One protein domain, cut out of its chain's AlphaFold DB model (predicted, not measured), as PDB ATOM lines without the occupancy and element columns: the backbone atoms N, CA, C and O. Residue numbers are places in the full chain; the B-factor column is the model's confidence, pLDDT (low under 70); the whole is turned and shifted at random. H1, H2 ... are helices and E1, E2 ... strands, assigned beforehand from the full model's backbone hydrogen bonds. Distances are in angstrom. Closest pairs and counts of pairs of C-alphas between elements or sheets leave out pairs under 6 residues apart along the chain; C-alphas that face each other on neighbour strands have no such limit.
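This is residues 32 to 38 and 145 to 240 of the 248 residues of the protein "OmpA-like domain-containing protein" of Candidatus Falkowbacteria bacterium GW2011_GWE1_38_31 (UniProt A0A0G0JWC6). A small wall of three parallel strands has two helices over one face, H2 packed closely on E2 and E3 and H1 higher, over E1 and E2; the other face bears no named helix. A long loop, residues 145 to 170, leads to H1, and its residues 151 to 157 stick out. The printed part has 103 residues, with two named helices and three named strands that follow each other along the chain as E1, H1, E2, H2, E3; the sheet's order is E1, E2, E3, all parallel, and the class is mixed, helices and strands. It is compact, with a radius of gyration of the C-alphas of 13.5 A and spans of 36 by 28 by 27 A.

E1, residues 32 to 37, begins at C-alpha 32 (0.438, 33.287, -29.962). H1 is residues 171 to 183, 18.9 A long. E2 is residues 186 to 193, 23.3 A. H2, residues 199 to 220, is 32.0 A long. E3, residues 225 to 233, is 25.5 A long and ends at C-alpha 233 (12.145, 21.697, -49.109).

E1 and E2 are parallel at 18 degrees, with N 37 and O 190 within hydrogen-bond range at 3.1 A. E2 and E3 are parallel at 15 degrees, with N 189 and O 227 at 2.9 A. E1 and E3 are apart. H2 is on the sheet at a height of 7.3 A, along the strands; E2, H2 and E3 form a strand-helix-strand unit, two parallel neighbour strands with a helix between, its crossover right-handed. H1 is on the same face at a height of 10.5 A, giving two layers, helices on one face of a sheet. H1 touches H2 with residues 177 to 182 alone, at a steep tilt of 56 degrees, the same way; the closest C-alphas, of Ala 181 and Leu 217, are 5.3 A apart. Every O i to N i+4 pair is within hydrogen-bond range in H2, and 8 of 9 in H1.

The C-alphas farthest apart, of Asp 145 and Thr 198, are 38.7 A apart. Residues 39 to 144 are not printed, and C-alphas 38 and 145 are 26.8 A apart across this cut. The links H1 to E2, E2 to H2 and H2 to E3 are tight. The pLDDT is under 70 in residues 32 to 38, 145 to 159 and 234 to 240.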
ATOM      1  N   PHE A  32       0.015  34.254 -28.937       42.81
ATOM      2  CA  PHE A  32       0.438  33.287 -29.962       42.81
ATOM      3  C   PHE A  32       1.550  33.861 -30.853       42.81
ATOM      4  O   PHE A  32       1.341  34.845 -31.559       42.81
ATOM      5  N   LYS A  33       2.734  33.230 -30.868       52.22
ATOM      6  CA  LYS A  33       3.825  33.590 -31.790       52.22
ATOM      7  C   LYS A  33       4.221  32.416 -32.678       52.22
ATOM      8  O   LYS A  33       4.768  31.417 -32.213       52.22
ATOM      9  N   GLN A  34       3.996  32.566 -33.983       46.03
ATOM     10  CA  GLN A  34       4.564  31.670 -34.986       46.03
ATOM     11  C   GLN A  34       6.009  32.086 -35.279       46.03
ATOM     12  O   GLN A  34       6.259  33.228 -35.658       46.03
ATOM     13  N   VAL A  35       6.952  31.148 -35.168       56.88
ATOM     14  CA  VAL A  35       8.359  31.388 -35.509       56.88
ATOM     15  C   VAL A  35       8.694  30.576 -36.749       56.88
ATOM     16  O   VAL A  35       8.618  29.345 -36.756       56.88
ATOM     17  N   ASN A  36       9.036  31.276 -37.826       57.44
ATOM     18  CA  ASN A  36       9.377  30.655 -39.096       57.44
ATOM     19  C   ASN A  36      10.896  30.616 -39.245       57.44
ATOM     20  O   ASN A  36      11.521  31.658 -39.434       57.44
ATOM     21  N   VAL A  37      11.491  29.429 -39.130       56.25
ATOM     22  CA  VAL A  37      12.947  29.282 -39.125       56.25
ATOM     23  C   VAL A  37      13.388  28.755 -40.486       56.25
ATOM     24  O   VAL A  37      13.244  27.574 -40.810       56.25
ATOM     25  N   SER A  38      13.885  29.669 -41.314       54.50
ATOM     26  CA  SER A  38      14.395  29.383 -42.653       54.50
ATOM     27  C   SER A  38      15.851  29.827 -42.764       54.50
ATOM     28  O   SER A  38      16.283  30.747 -42.068       54.50
ATOM     29  N   ASP A 145     -10.877  34.791 -33.856       29.44
ATOM     30  CA  ASP A 145     -10.016  35.977 -33.702       29.44
ATOM     31  C   ASP A 145      -8.594  35.568 -33.268       29.44
ATOM     32  O   ASP A 145      -8.028  36.054 -32.284       29.44
ATOM     33  N   LEU A 146      -7.995  34.626 -34.002       27.59
ATOM     34  CA  LEU A 146      -6.591  34.262 -33.817       27.59
ATOM     35  C   LEU A 146      -5.731  35.386 -34.406       27.59
ATOM     36  O   LEU A 146      -5.340  35.338 -35.572       27.59
ATOM     37  N   VAL A 147      -5.507  36.430 -33.599       29.41
ATOM     38  CA  VAL A 147      -4.868  37.674 -34.034       29.41
ATOM     39  C   VAL A 147      -3.559  37.373 -34.751       29.41
ATOM     40  O   VAL A 147      -2.613  36.833 -34.171       29.41
ATOM     41  N   GLU A 148      -3.505  37.782 -36.015       32.88
ATOM     42  CA  GLU A 148      -2.284  37.870 -36.798       32.88
ATOM     43  C   GLU A 148      -1.414  38.989 -36.209       32.88
ATOM     44  O   GLU A 148      -1.295  40.079 -36.757       32.88
ATOM     45  N   PHE A 149      -0.772  38.713 -35.066       27.89
ATOM     46  CA  PHE A 149       0.330  39.512 -34.529       27.89
ATOM     47  C   PHE A 149       1.595  39.296 -35.377       27.89
ATOM     48  O   PHE A 149       2.678  38.962 -34.886       27.89
ATOM     49  N   ALA A 150       1.454  39.531 -36.683       30.45
ATOM     50  CA  ALA A 150       2.530  40.077 -37.475       30.45
ATOM     51  C   ALA A 150       2.889  41.423 -36.838       30.45
ATOM     52  O   ALA A 150       2.147  42.398 -36.919       30.45
ATOM     53  N   HIS A 151       4.030  41.474 -36.156       32.22
ATOM     54  CA  HIS A 151       4.636  42.751 -35.805       32.22
ATOM     55  C   HIS A 151       5.161  43.334 -37.125       32.22
ATOM     56  O   HIS A 151       6.299  43.077 -37.513       32.22
ATOM     57  N   GLU A 152       4.306  44.061 -37.853       32.56
ATOM     58  CA  GLU A 152       4.611  44.654 -39.169       32.56
ATOM     59  C   GLU A 152       5.674  45.775 -39.111       32.56
ATOM     60  O   GLU A 152       6.009  46.399 -40.119       32.56
ATOM     61  N   ASP A 153       6.301  45.981 -37.950       32.78
ATOM     62  CA  ASP A 153       7.483  46.819 -37.779       32.78
ATOM     63  C   ASP A 153       8.744  46.146 -38.340       32.78
ATOM     64  O   ASP A 153       9.643  45.706 -37.623       32.78
ATOM     65  N   LYS A 154       8.838  46.144 -39.672       37.75
ATOM     66  CA  LYS A 154      10.101  46.204 -40.427       37.75
ATOM     67  C   LYS A 154      11.160  45.129 -40.135       37.75
ATOM     68  O   LYS A 154      12.316  45.315 -40.521       37.75
ATOM     69  N   ILE A 155      10.800  43.945 -39.630       41.31
ATOM     70  CA  ILE A 155      11.692  42.765 -39.676       41.31
ATOM     71  C   ILE A 155      11.693  42.137 -41.092       41.31
ATOM     72  O   ILE A 155      11.586  40.931 -41.281       41.31
ATOM     73  N   HIS A 156      11.883  42.985 -42.111       38.72
ATOM     74  CA  HIS A 156      12.472  42.601 -43.400       38.72
ATOM     75  C   HIS A 156      13.996  42.456 -43.306       38.72
ATOM     76  O   HIS A 156      14.662  42.174 -44.303       38.72
ATOM     77  N   ASN A 157      14.563  42.628 -42.110       40.53
ATOM     78  CA  ASN A 157      15.922  42.216 -41.838       40.53
ATOM     79  C   ASN A 157      15.993  40.692 -42.027       40.53
ATOM     80  O   ASN A 157      15.407  39.943 -41.242       40.53
ATOM     81  N   LYS A 158      16.661  40.247 -43.103       55.19
ATOM     82  CA  LYS A 158      16.896  38.837 -43.458       55.19
ATOM     83  C   LYS A 158      17.832  38.183 -42.433       55.19
ATOM     84  O   LYS A 158      18.972  37.839 -42.731       55.19
ATOM     85  N   LEU A 159      17.356  38.031 -41.202       60.94
ATOM     86  CA  LEU A 159      18.082  37.366 -40.134       60.94
ATOM     87  C   LEU A 159      18.112  35.869 -40.436       60.94
ATOM     88  O   LEU A 159      17.176  35.129 -40.136       60.94
ATOM     89  N   ALA A 160      19.207  35.426 -41.050       72.75
ATOM     90  CA  ALA A 160      19.525  34.016 -41.163       72.75
ATOM     91  C   ALA A 160      19.687  33.451 -39.746       72.75
ATOM     92  O   ALA A 160      20.705  33.669 -39.094       72.75
ATOM     93  N   PHE A 161      18.671  32.740 -39.250       84.56
ATOM     94  CA  PHE A 161      18.711  32.123 -37.920       84.56
ATOM     95  C   PHE A 161      19.824  31.077 -37.810       84.56
ATOM     96  O   PHE A 161      20.406  30.905 -36.743       84.56
ATOM     97  N   PHE A 162      20.123  30.395 -38.917       90.19
ATOM     98  CA  PHE A 162      21.130  29.346 -39.003       90.19
ATOM     99  C   PHE A 162      22.261  29.723 -39.947       90.19
ATOM    100  O   PHE A 162      22.055  30.421 -40.940       90.19
ATOM    101  N   LYS A 163      23.439  29.153 -39.695       90.75
ATOM    102  CA  LYS A 163      24.531  29.134 -40.670       90.75
ATOM    103  C   LYS A 163      24.114  28.340 -41.927       90.75
ATOM    104  O   LYS A 163      23.358  27.363 -41.808       90.75
ATOM    105  N   PRO A 164      24.617  28.701 -43.124       87.81
ATOM    106  CA  PRO A 164      24.363  27.950 -44.353       87.81
ATOM    107  C   PRO A 164      24.648  26.450 -44.185       87.81
ATOM    108  O   PRO A 164      25.619  26.060 -43.541       87.81
ATOM    109  N   GLY A 165      23.760  25.602 -44.713       86.81
ATOM    110  CA  GLY A 165      23.893  24.138 -44.659       86.81
ATOM    111  C   GLY A 165      23.806  23.465 -43.276       86.81
ATOM    112  O   GLY A 165      23.838  22.241 -43.226       86.81
ATOM    113  N   SER A 166      23.668  24.206 -42.167       92.62
ATOM    114  CA  SER A 166      23.740  23.649 -40.803       92.62
ATOM    115  C   SER A 166      22.509  23.960 -39.937       92.62
ATOM    116  O   SER A 166      21.682  24.815 -40.259       92.62
ATOM    117  N   GLU A 167      22.396  23.220 -38.834       92.44
ATOM    118  CA  GLU A 167      21.538  23.428 -37.667       92.44
ATOM    119  C   GLU A 167      22.138  24.383 -36.611       92.44
ATOM    120  O   GLU A 167      21.468  24.713 -35.635       92.44
ATOM    121  N   GLN A 168      23.383  24.850 -36.782       95.69
ATOM    122  CA  GLN A 168      24.006  25.830 -35.884       95.69
ATOM    123  C   GLN A 168      23.407  27.230 -36.053       95.69
ATOM    124  O   GLN A 168      23.337  27.743 -37.173       95.69
ATOM    125  N   PHE A 169      23.069  27.879 -34.939       92.44
ATOM    126  CA  PHE A 169      22.585  29.258 -34.929       92.44
ATOM    127  C   PHE A 169      23.658  30.283 -35.325       92.44
ATOM    128  O   PHE A 169      24.862  30.086 -35.126       92.44
ATOM    129  N   THR A 170      23.195  31.405 -35.872       92.00
ATOM    130  CA  THR A 170      23.910  32.688 -35.843       92.00
ATOM    131  C   THR A 170      23.724  33.350 -34.471       92.00
ATOM    132  O   THR A 170      22.837  32.962 -33.708       92.00
ATOM    133  N   LYS A 171      24.543  34.355 -34.130       93.94
ATOM    134  CA  LYS A 171      24.406  35.057 -32.836       93.94
ATOM    135  C   LYS A 171      23.065  35.785 -32.747       93.94
ATOM    136  O   LYS A 171      22.437  35.837 -31.696       93.94
ATOM    137  N   GLU A 172      22.625  36.310 -33.881       89.75
ATOM    138  CA  GLU A 172      21.397  37.059 -34.083       89.75
ATOM    139  C   GLU A 172      20.175  36.130 -33.978       89.75
ATOM    140  O   GLU A 172      19.205  36.459 -33.299       89.75
ATOM    141  N   GLY A 173      20.252  34.932 -34.575       90.44
ATOM    142  CA  GLY A 173      19.223  33.896 -34.460       90.44
ATOM    143  C   GLY A 173      19.058  33.366 -33.034       90.44
ATOM    144  O   GLY A 173      17.931  33.215 -32.559       90.44
ATOM    145  N   GLU A 174      20.166  33.139 -32.323       94.44
ATOM    146  CA  GLU A 174      20.143  32.773 -30.902       94.44
ATOM    147  C   GLU A 174      19.547  33.897 -30.037       94.44
ATOM    148  O   GLU A 174      18.673  33.632 -29.208       94.44
ATOM    149  N   ALA A 175      19.956  35.154 -30.243       92.00
ATOM    150  CA  ALA A 175      19.411  36.298 -29.513       92.00
ATOM    151  C   ALA A 175      17.891  36.449 -29.713       92.00
ATOM    152  O   ALA A 175      17.157  36.605 -28.734       92.00
ATOM    153  N   ALA A 176      17.406  36.316 -30.952       89.06
ATOM    154  CA  ALA A 176      15.980  36.381 -31.270       89.06
ATOM    155  C   ALA A 176      15.173  35.247 -30.608       89.06
ATOM    156  O   ALA A 176      14.110  35.495 -30.036       89.06
ATOM    157  N   LEU A 177      15.676  34.005 -30.624       92.19
ATOM    158  CA  LEU A 177      15.015  32.887 -29.936       92.19
ATOM    159  C   LEU A 177      15.018  33.061 -28.410       92.19
ATOM    160  O   LEU A 177      14.009  32.778 -27.765       92.19
ATOM    161  N   ASN A 178      16.105  33.578 -27.832       94.56
ATOM    162  CA  ASN A 178      16.163  33.906 -26.408       94.56
ATOM    163  C   ASN A 178      15.098  34.948 -26.021       94.56
ATOM    164  O   ASN A 178      14.430  34.783 -25.001       94.56
ATOM    165  N   GLU A 179      14.877  35.974 -26.851       91.69
ATOM    166  CA  GLU A 179      13.797  36.942 -26.636       91.69
ATOM    167  C   GLU A 179      12.414  36.270 -26.703       91.69
ATOM    168  O   GLU A 179      11.589  36.445 -25.799       91.69
ATOM    169  N   ILE A 180      12.168  35.436 -27.720       90.06
ATOM    170  CA  ILE A 180      10.907  34.693 -27.879       90.06
ATOM    171  C   ILE A 180      10.611  33.825 -26.646       90.06
ATOM    172  O   ILE A 180       9.485  33.858 -26.147       90.06
ATOM    173  N   ALA A 181      11.604  33.111 -26.103       93.06
ATOM    174  CA  ALA A 181      11.439  32.252 -24.926       93.06
ATOM    175  C   ALA A 181      10.959  33.000 -23.667       93.06
ATOM    176  O   ALA A 181      10.301  32.400 -22.816       93.06
ATOM    177  N   THR A 182      11.278  34.296 -23.549       91.81
ATOM    178  CA  THR A 182      10.853  35.142 -22.416       91.81
ATOM    179  C   THR A 182       9.449  35.725 -22.570       91.81
ATOM    180  O   THR A 182       8.832  36.075 -21.569       91.81
ATOM    181  N   LYS A 183       8.944  35.838 -23.807       90.81
ATOM    182  CA  LYS A 183       7.672  36.516 -24.125       90.81
ATOM    183  C   LYS A 183       6.534  35.568 -24.509       90.81
ATOM    184  O   LYS A 183       5.376  35.948 -24.385       90.81
ATOM    185  N   ALA A 184       6.837  34.373 -25.014       88.50
ATOM    186  CA  ALA A 184       5.833  33.408 -25.458       88.50
ATOM    187  C   ALA A 184       5.474  32.386 -24.365       88.50
ATOM    188  O   ALA A 184       6.301  32.023 -23.530       88.50
ATOM    189  N   SER A 185       4.241  31.878 -24.418       90.25
ATOM    190  CA  SER A 185       3.768  30.711 -23.651       90.25
ATOM    191  C   SER A 185       3.582  29.466 -24.533       90.25
ATOM    192  O   SER A 185       3.749  28.338 -24.063       90.25
ATOM    193  N   LEU A 186       3.309  29.677 -25.826       93.44
ATOM    194  CA  LEU A 186       3.151  28.665 -26.869       93.44
ATOM    195  C   LEU A 186       3.898  29.112 -28.138       93.44
ATOM    196  O   LEU A 186       3.748  30.254 -28.571       93.44
ATOM    197  N   VAL A 187       4.679  28.212 -28.743       91.94
ATOM    198  CA  VAL A 187       5.403  28.457 -30.004       91.94
ATOM    199  C   VAL A 187       5.201  27.302 -30.985       91.94
ATOM    200  O   VAL A 187       5.427  26.140 -30.651       91.94
ATOM    201  N   LEU A 188       4.844  27.635 -32.228       93.00
ATOM    202  CA  LEU A 188       4.898  26.717 -33.367       93.00
ATOM    203  C   LEU A 188       6.183  26.973 -34.164       93.00
ATOM    204  O   LEU A 188       6.359  28.060 -34.722       93.00
ATOM    205  N   ILE A 189       7.050  25.963 -34.238       93.56
ATOM    206  CA  ILE A 189       8.322  25.998 -34.964       93.56
ATOM    207  C   ILE A 189       8.149  25.289 -36.305       93.56
ATOM    208  O   ILE A 189       7.921  24.079 -36.358       93.56
ATOM    209  N   LYS A 190       8.290  26.044 -37.398       91.56
ATOM    210  CA  LYS A 190       8.318  25.509 -38.766       91.56
ATOM    211  C   LYS A 190       9.760  25.502 -39.266       91.56
ATOM    212  O   LYS A 190      10.337  26.567 -39.476       91.56
ATOM    213  N   GLY A 191      10.329  24.312 -39.423       91.12
ATOM    214  CA  GLY A 191      11.643  24.108 -40.025       91.12
ATOM    215  C   GLY A 191      11.535  23.982 -41.540       91.12
ATOM    216  O   GLY A 191      10.713  23.210 -42.038       91.12
ATOM    217  N   ASN A 192      12.386  24.707 -42.270       89.12
ATOM    218  CA  ASN A 192      12.458  24.671 -43.731       89.12
ATOM    219  C   ASN A 192      13.921  24.528 -44.207       89.12
ATOM    220  O   ASN A 192      14.869  24.905 -43.505       89.12
ATOM    221  N   ALA A 193      14.108  24.002 -45.416       87.81
ATOM    222  CA  ALA A 193      15.390  23.896 -46.106       87.81
ATOM    223  C   ALA A 193      15.296  24.430 -47.550       87.81
ATOM    224  O   ALA A 193      14.210  24.527 -48.126       87.81
ATOM    225  N   SER A 194      16.443  24.800 -48.122       82.62
ATOM    226  CA  SER A 194      16.573  25.246 -49.514       82.62
ATOM    227  C   SER A 194      16.371  24.084 -50.492       82.62
ATOM    228  O   SER A 194      16.657  22.937 -50.162       82.62
ATOM    229  N   LYS A 195      15.968  24.375 -51.736       82.12
ATOM    230  CA  LYS A 195      15.829  23.360 -52.805       82.12
ATOM    231  C   LYS A 195      17.159  22.806 -53.349       82.12
ATOM    232  O   LYS A 195      17.164  22.114 -54.358       82.12
ATOM    233  N   SER A 196      18.296  23.192 -52.772       82.69
ATOM    234  CA  SER A 196      19.627  22.858 -53.300       82.69
ATOM    235  C   SER A 196      20.123  21.462 -52.905       82.69
ATOM    236  O   SER A 196      21.097  20.987 -53.484       82.69
ATOM    237  N   GLY A 197      19.481  20.806 -51.933       82.81
ATOM    238  CA  GLY A 197      19.717  19.399 -51.593       82.81
ATOM    239  C   GLY A 197      18.657  18.460 -52.181       82.81
ATOM    240  O   GLY A 197      17.745  18.893 -52.877       82.81
ATOM    241  N   THR A 198      18.743  17.168 -51.857       89.19
ATOM    242  CA  THR A 198      17.664  16.207 -52.149       89.19
ATOM    243  C   THR A 198      16.516  16.360 -51.150       89.19
ATOM    244  O   THR A 198      16.769  16.658 -49.983       89.19
ATOM    245  N   ALA A 199      15.277  16.056 -51.551       86.31
ATOM    246  CA  ALA A 199      14.100  16.113 -50.674       86.31
ATOM    247  C   ALA A 199      14.320  15.444 -49.299       86.31
ATOM    248  O   ALA A 199      13.996  16.021 -48.262       86.31
ATOM    249  N   THR A 200      14.960  14.269 -49.264       88.56
ATOM    250  CA  THR A 200      15.311  13.563 -48.018       88.56
ATOM    251  C   THR A 200      16.316  14.337 -47.160       88.56
ATOM    252  O   THR A 200      16.125  14.456 -45.950       88.56
ATOM    253  N   ALA A 201      17.380  14.886 -47.758       89.31
ATOM    254  CA  ALA A 201      18.363  15.695 -47.034       89.31
ATOM    255  C   ALA A 201      17.738  16.998 -46.510       89.31
ATOM    256  O   ALA A 201      17.973  17.381 -45.363       89.31
ATOM    257  N   ASN A 202      16.881  17.624 -47.317       87.94
ATOM    258  CA  ASN A 202      16.149  18.840 -46.987       87.94
ATOM    259  C   ASN A 202      15.160  18.585 -45.833       87.94
ATOM    260  O   ASN A 202      15.130  19.357 -44.873       87.94
ATOM    261  N   GLN A 203      14.434  17.458 -45.848       89.44
ATOM    262  CA  GLN A 203      13.574  17.015 -44.743       89.44
ATOM    263  C   GLN A 203      14.370  16.841 -43.443       89.44
ATOM    264  O   GLN A 203      14.019  17.450 -42.431       89.44
ATOM    265  N   ILE A 204      15.478  16.091 -43.476       93.00
ATOM    266  CA  ILE A 204      16.340  15.851 -42.305       93.00
ATOM    267  C   ILE A 204      16.912  17.166 -41.751       93.00
ATOM    268  O   ILE A 204      16.859  17.396 -40.541       93.00
ATOM    269  N   LEU A 205      17.428  18.049 -42.611       91.44
ATOM    270  CA  LEU A 205      17.983  19.341 -42.199       91.44
ATOM    271  C   LEU A 205      16.907  20.253 -41.592       91.44
ATOM    272  O   LEU A 205      17.155  20.907 -40.579       91.44
ATOM    273  N   SER A 206      15.706  20.274 -42.176       91.62
ATOM    274  CA  SER A 206      14.582  21.066 -41.665       91.62
ATOM    275  C   SER A 206      14.123  20.602 -40.274       91.62
ATOM    276  O   SER A 206      13.872  21.441 -39.409       91.62
ATOM    277  N   GLN A 207      14.108  19.286 -40.023       94.88
ATOM    278  CA  GLN A 207      13.797  18.696 -38.718       94.88
ATOM    279  C   GLN A 207      14.867  19.051 -37.682       94.88
ATOM    280  O   GLN A 207      14.547  19.671 -36.673       94.88
ATOM    281  N   LYS A 208      16.148  18.784 -37.981       95.38
ATOM    282  CA  LYS A 208      17.285  19.125 -37.105       95.38
ATOM    283  C   LYS A 208      17.281  20.588 -36.660       95.38
ATOM    284  O   LYS A 208      17.554  20.887 -35.502       95.38
ATOM    285  N   ARG A 209      16.969  21.500 -37.583       94.94
ATOM    286  CA  ARG A 209      16.834  22.939 -37.318       94.94
ATOM    287  C   ARG A 209      15.688  23.250 -36.363       94.94
ATOM    288  O   ARG A 209      15.873  24.005 -35.409       94.94
ATOM    289  N   ALA A 210      14.516  22.666 -36.595       95.00
ATOM    290  CA  ALA A 210      13.368  22.874 -35.724       95.00
ATOM    291  C   ALA A 210      13.607  22.298 -34.313       95.00
ATOM    292  O   ALA A 210      13.289  22.961 -33.325       95.00
ATOM    293  N   ASP A 211      14.261  21.137 -34.214       96.88
ATOM    294  CA  ASP A 211      14.664  20.521 -32.944       96.88
ATOM    295  C   ASP A 211      15.705  21.368 -32.199       96.88
ATOM    296  O   ASP A 211      15.578  21.594 -30.996       96.88
ATOM    297  N   ALA A 212      16.711  21.902 -32.900       96.12
ATOM    298  CA  ALA A 212      17.693  22.815 -32.316       96.12
ATOM    299  C   ALA A 212      17.023  24.067 -31.720       96.12
ATOM    300  O   ALA A 212      17.373  24.489 -30.616       96.12
ATOM    301  N   ALA A 213      16.020  24.626 -32.410       96.06
ATOM    302  CA  ALA A 213      15.270  25.784 -31.925       96.06
ATOM    303  C   ALA A 213      14.392  25.427 -30.718       96.06
ATOM    304  O   ALA A 213      14.390  26.159 -29.730       96.06
ATOM    305  N   ALA A 214      13.714  24.277 -30.751       96.38
ATOM    306  CA  ALA A 214      12.929  23.781 -29.625       96.38
ATOM    307  C   ALA A 214      13.788  23.569 -28.371       96.38
ATOM    308  O   ALA A 214      13.409  24.003 -27.283       96.38
ATOM    309  N   ASN A 215      14.965  22.957 -28.527       97.81
ATOM    310  CA  ASN A 215      15.903  22.703 -27.435       97.81
ATOM    311  C   ASN A 215      16.418  24.004 -26.805       97.81
ATOM    312  O   ASN A 215      16.441  24.119 -25.581       97.81
ATOM    313  N   LEU A 216      16.775  25.004 -27.619       96.00
ATOM    314  CA  LEU A 216      17.230  26.309 -27.132       96.00
ATOM    315  C   LEU A 216      16.108  27.053 -26.389       96.00
ATOM    316  O   LEU A 216      16.314  27.525 -25.268       96.00
ATOM    317  N   LEU A 217      14.898  27.082 -26.958       95.38
ATOM    318  CA  LEU A 217      13.721  27.674 -26.319       95.38
ATOM    319  C   LEU A 217      13.379  26.981 -24.987       95.38
ATOM    320  O   LEU A 217      13.156  27.663 -23.987       95.38
ATOM    321  N   LYS A 218      13.406  25.640 -24.932       96.94
ATOM    322  CA  LYS A 218      13.195  24.861 -23.697       96.94
ATOM    323  C   LYS A 218      14.286  25.077 -22.651       96.94
ATOM    324  O   LYS A 218      13.971  25.115 -21.466       96.94
ATOM    325  N   ALA A 219      15.542  25.241 -23.065       97.50
ATOM    326  CA  ALA A 219      16.649  25.517 -22.151       97.50
ATOM    327  C   ALA A 219      16.516  26.889 -21.463       97.50
ATOM    328  O   ALA A 219      16.995  27.058 -20.343       97.50
ATOM    329  N   LYS A 220      15.851  27.863 -22.104       96.69
ATOM    330  CA  LYS A 220      15.521  29.163 -21.495       96.69
ATOM    331  C   LYS A 220      14.200  29.161 -20.731       96.69
ATOM    332  O   LYS A 220      14.118  29.771 -19.671       96.69
ATOM    333  N   ASN A 221      13.178  28.482 -21.249       97.25
ATOM    334  CA  ASN A 221      11.855  28.396 -20.641       97.25
ATOM    335  C   ASN A 221      11.341  26.942 -20.685       97.25
ATOM    336  O   ASN A 221      10.674  26.543 -21.646       97.25
ATOM    337  N   PRO A 222      11.608  26.134 -19.639       97.81
ATOM    338  CA  PRO A 222      11.196  24.729 -19.589       97.81
ATOM    339  C   PRO A 222       9.679  24.523 -19.706       97.81
ATOM    340  O   PRO A 222       9.230  23.496 -20.222       97.81
ATOM    341  N   ASN A 223       8.893  25.517 -19.279       95.94
ATOM    342  CA  ASN A 223       7.430  25.488 -19.272       95.94
ATOM    343  C   ASN A 223       6.804  25.873 -20.624       95.94
ATOM    344  O   ASN A 223       5.610  25.653 -20.811       95.94
ATOM    345  N   LEU A 224       7.583  26.410 -21.574       93.94
ATOM    346  CA  LEU A 224       7.089  26.818 -22.890       93.94
ATOM    347  C   LEU A 224       6.471  25.628 -23.636       93.94
ATOM    348  O   LEU A 224       7.133  24.603 -23.814       93.94
ATOM    349  N   VAL A 225       5.231  25.744 -24.106       94.94
ATOM    350  CA  VAL A 225       4.626  24.710 -24.957       94.94
ATOM    351  C   VAL A 225       5.161  24.884 -26.379       94.94
ATOM    352  O   VAL A 225       5.161  25.992 -26.911       94.94
ATOM    353  N   ILE A 226       5.652  23.805 -26.993       94.50
ATOM    354  CA  ILE A 226       6.262  23.846 -28.328       94.50
ATOM    355  C   ILE A 226       5.633  22.777 -29.217       94.50
ATOM    356  O   ILE A 226       5.584  21.608 -28.839       94.50
ATOM    357  N   GLU A 227       5.212  23.179 -30.414       93.81
ATOM    358  CA  GLU A 227       4.876  22.279 -31.516       93.81
ATOM    359  C   GLU A 227       5.948  22.394 -32.612       93.81
ATOM    360  O   GLU A 227       6.364  23.497 -32.970       93.81
ATOM    361  N   ILE A 228       6.401  21.259 -33.150       92.88
ATOM    362  CA  ILE A 228       7.457  21.181 -34.168       92.88
ATOM    363  C   ILE A 228       6.865  20.641 -35.472       92.88
ATOM    364  O   ILE A 228       6.191  19.613 -35.469       92.88
ATOM    365  N   ARG A 229       7.156  21.303 -36.599       92.00
ATOM    366  CA  ARG A 229       6.852  20.809 -37.950       92.00
ATOM    367  C   ARG A 229       8.053  20.985 -38.876       92.00
ATOM    368  O   ARG A 229       8.522  22.104 -39.080       92.00
ATOM    369  N   ALA A 230       8.517  19.887 -39.462       90.50
ATOM    370  CA  ALA A 230       9.556  19.876 -40.484       90.50
ATOM    371  C   ALA A 230       8.919  19.782 -41.873       90.50
ATOM    372  O   ALA A 230       8.309  18.765 -42.205       90.50
ATOM    373  N   ASN A 231       9.054  20.840 -42.673       89.44
ATOM    374  CA  ASN A 231       8.445  20.921 -44.003       89.44
ATOM    375  C   ASN A 231       9.396  20.488 -45.133       89.44
ATOM    376  O   ASN A 231       8.981  20.462 -46.287       89.44
ATOM    377  N   GLY A 232      10.668  20.225 -44.822       88.00
ATOM    378  CA  GLY A 232      11.692  19.901 -45.809       88.00
ATOM    379  C   GLY A 232      11.975  21.045 -46.770       88.00
ATOM    380  O   GLY A 232      12.074  22.210 -46.366       88.00
ATOM    381  N   GLU A 233      12.141  20.703 -48.045       83.62
ATOM    382  CA  GLU A 233      12.145  21.697 -49.109       83.62
ATOM    383  C   GLU A 233      10.742  22.267 -49.275       83.62
ATOM    384  O   GLU A 233       9.756  21.553 -49.431       83.62
ATOM    385  N   THR A 234      10.643  23.586 -49.222       64.50
ATOM    386  CA  THR A 234       9.374  24.281 -49.405       64.50
ATOM    387  C   THR A 234       9.496  25.142 -50.639       64.50
ATOM    388  O   THR A 234      10.292  26.081 -50.696       64.50
ATOM    389  N   ASP A 235       8.688  24.816 -51.648       50.09
ATOM    390  CA  ASP A 235       8.874  25.296 -53.017       50.09
ATOM    391  C   ASP A 235       8.816  26.822 -53.204       50.09
ATOM    392  O   ASP A 235       9.135  27.317 -54.287       50.09
ATOM    393  N   ARG A 236       8.416  27.554 -52.159       45.59
ATOM    394  CA  ARG A 236       8.033  28.967 -52.176       45.59
ATOM    395  C   ARG A 236       8.906  29.901 -51.331       45.59
ATOM    396  O   ARG A 236       8.664  31.097 -51.367       45.59
ATOM    397  N   TYR A 237       9.959  29.440 -50.645       46.88
ATOM    398  CA  TYR A 237      10.848  30.374 -49.909       46.88
ATOM    399  C   TYR A 237      11.812  31.186 -50.793       46.88
ATOM    400  O   TYR A 237      12.592  31.975 -50.271       46.88
ATOM    401  N   GLY A 238      11.712  31.056 -52.122       39.19
ATOM    402  CA  GLY A 238      12.184  32.072 -53.073       39.19
ATOM    403  C   GLY A 238      11.084  33.023 -53.577       39.19
ATOM    404  O   GLY A 238      11.389  34.146 -53.956       39.19
ATOM    405  N   GLU A 239       9.811  32.611 -53.556       35.00
ATOM    406  CA  GLU A 239       8.669  33.393 -54.053       35.00
ATOM    407  C   GLU A 239       7.417  33.194 -53.179       35.00
ATOM    408  O   GLU A 239       6.562  32.340 -53.438       35.00
ATOM    409  N   ASN A 240       7.262  34.053 -52.170       35.72
ATOM    410  CA  ASN A 240       5.997  34.220 -51.457       35.72
ATOM    411  C   ASN A 240       4.998  34.999 -52.334       35.72
ATOM    412  O   ASN A 240       4.740  36.181 -52.120       35.72
TER     413      ASN A 240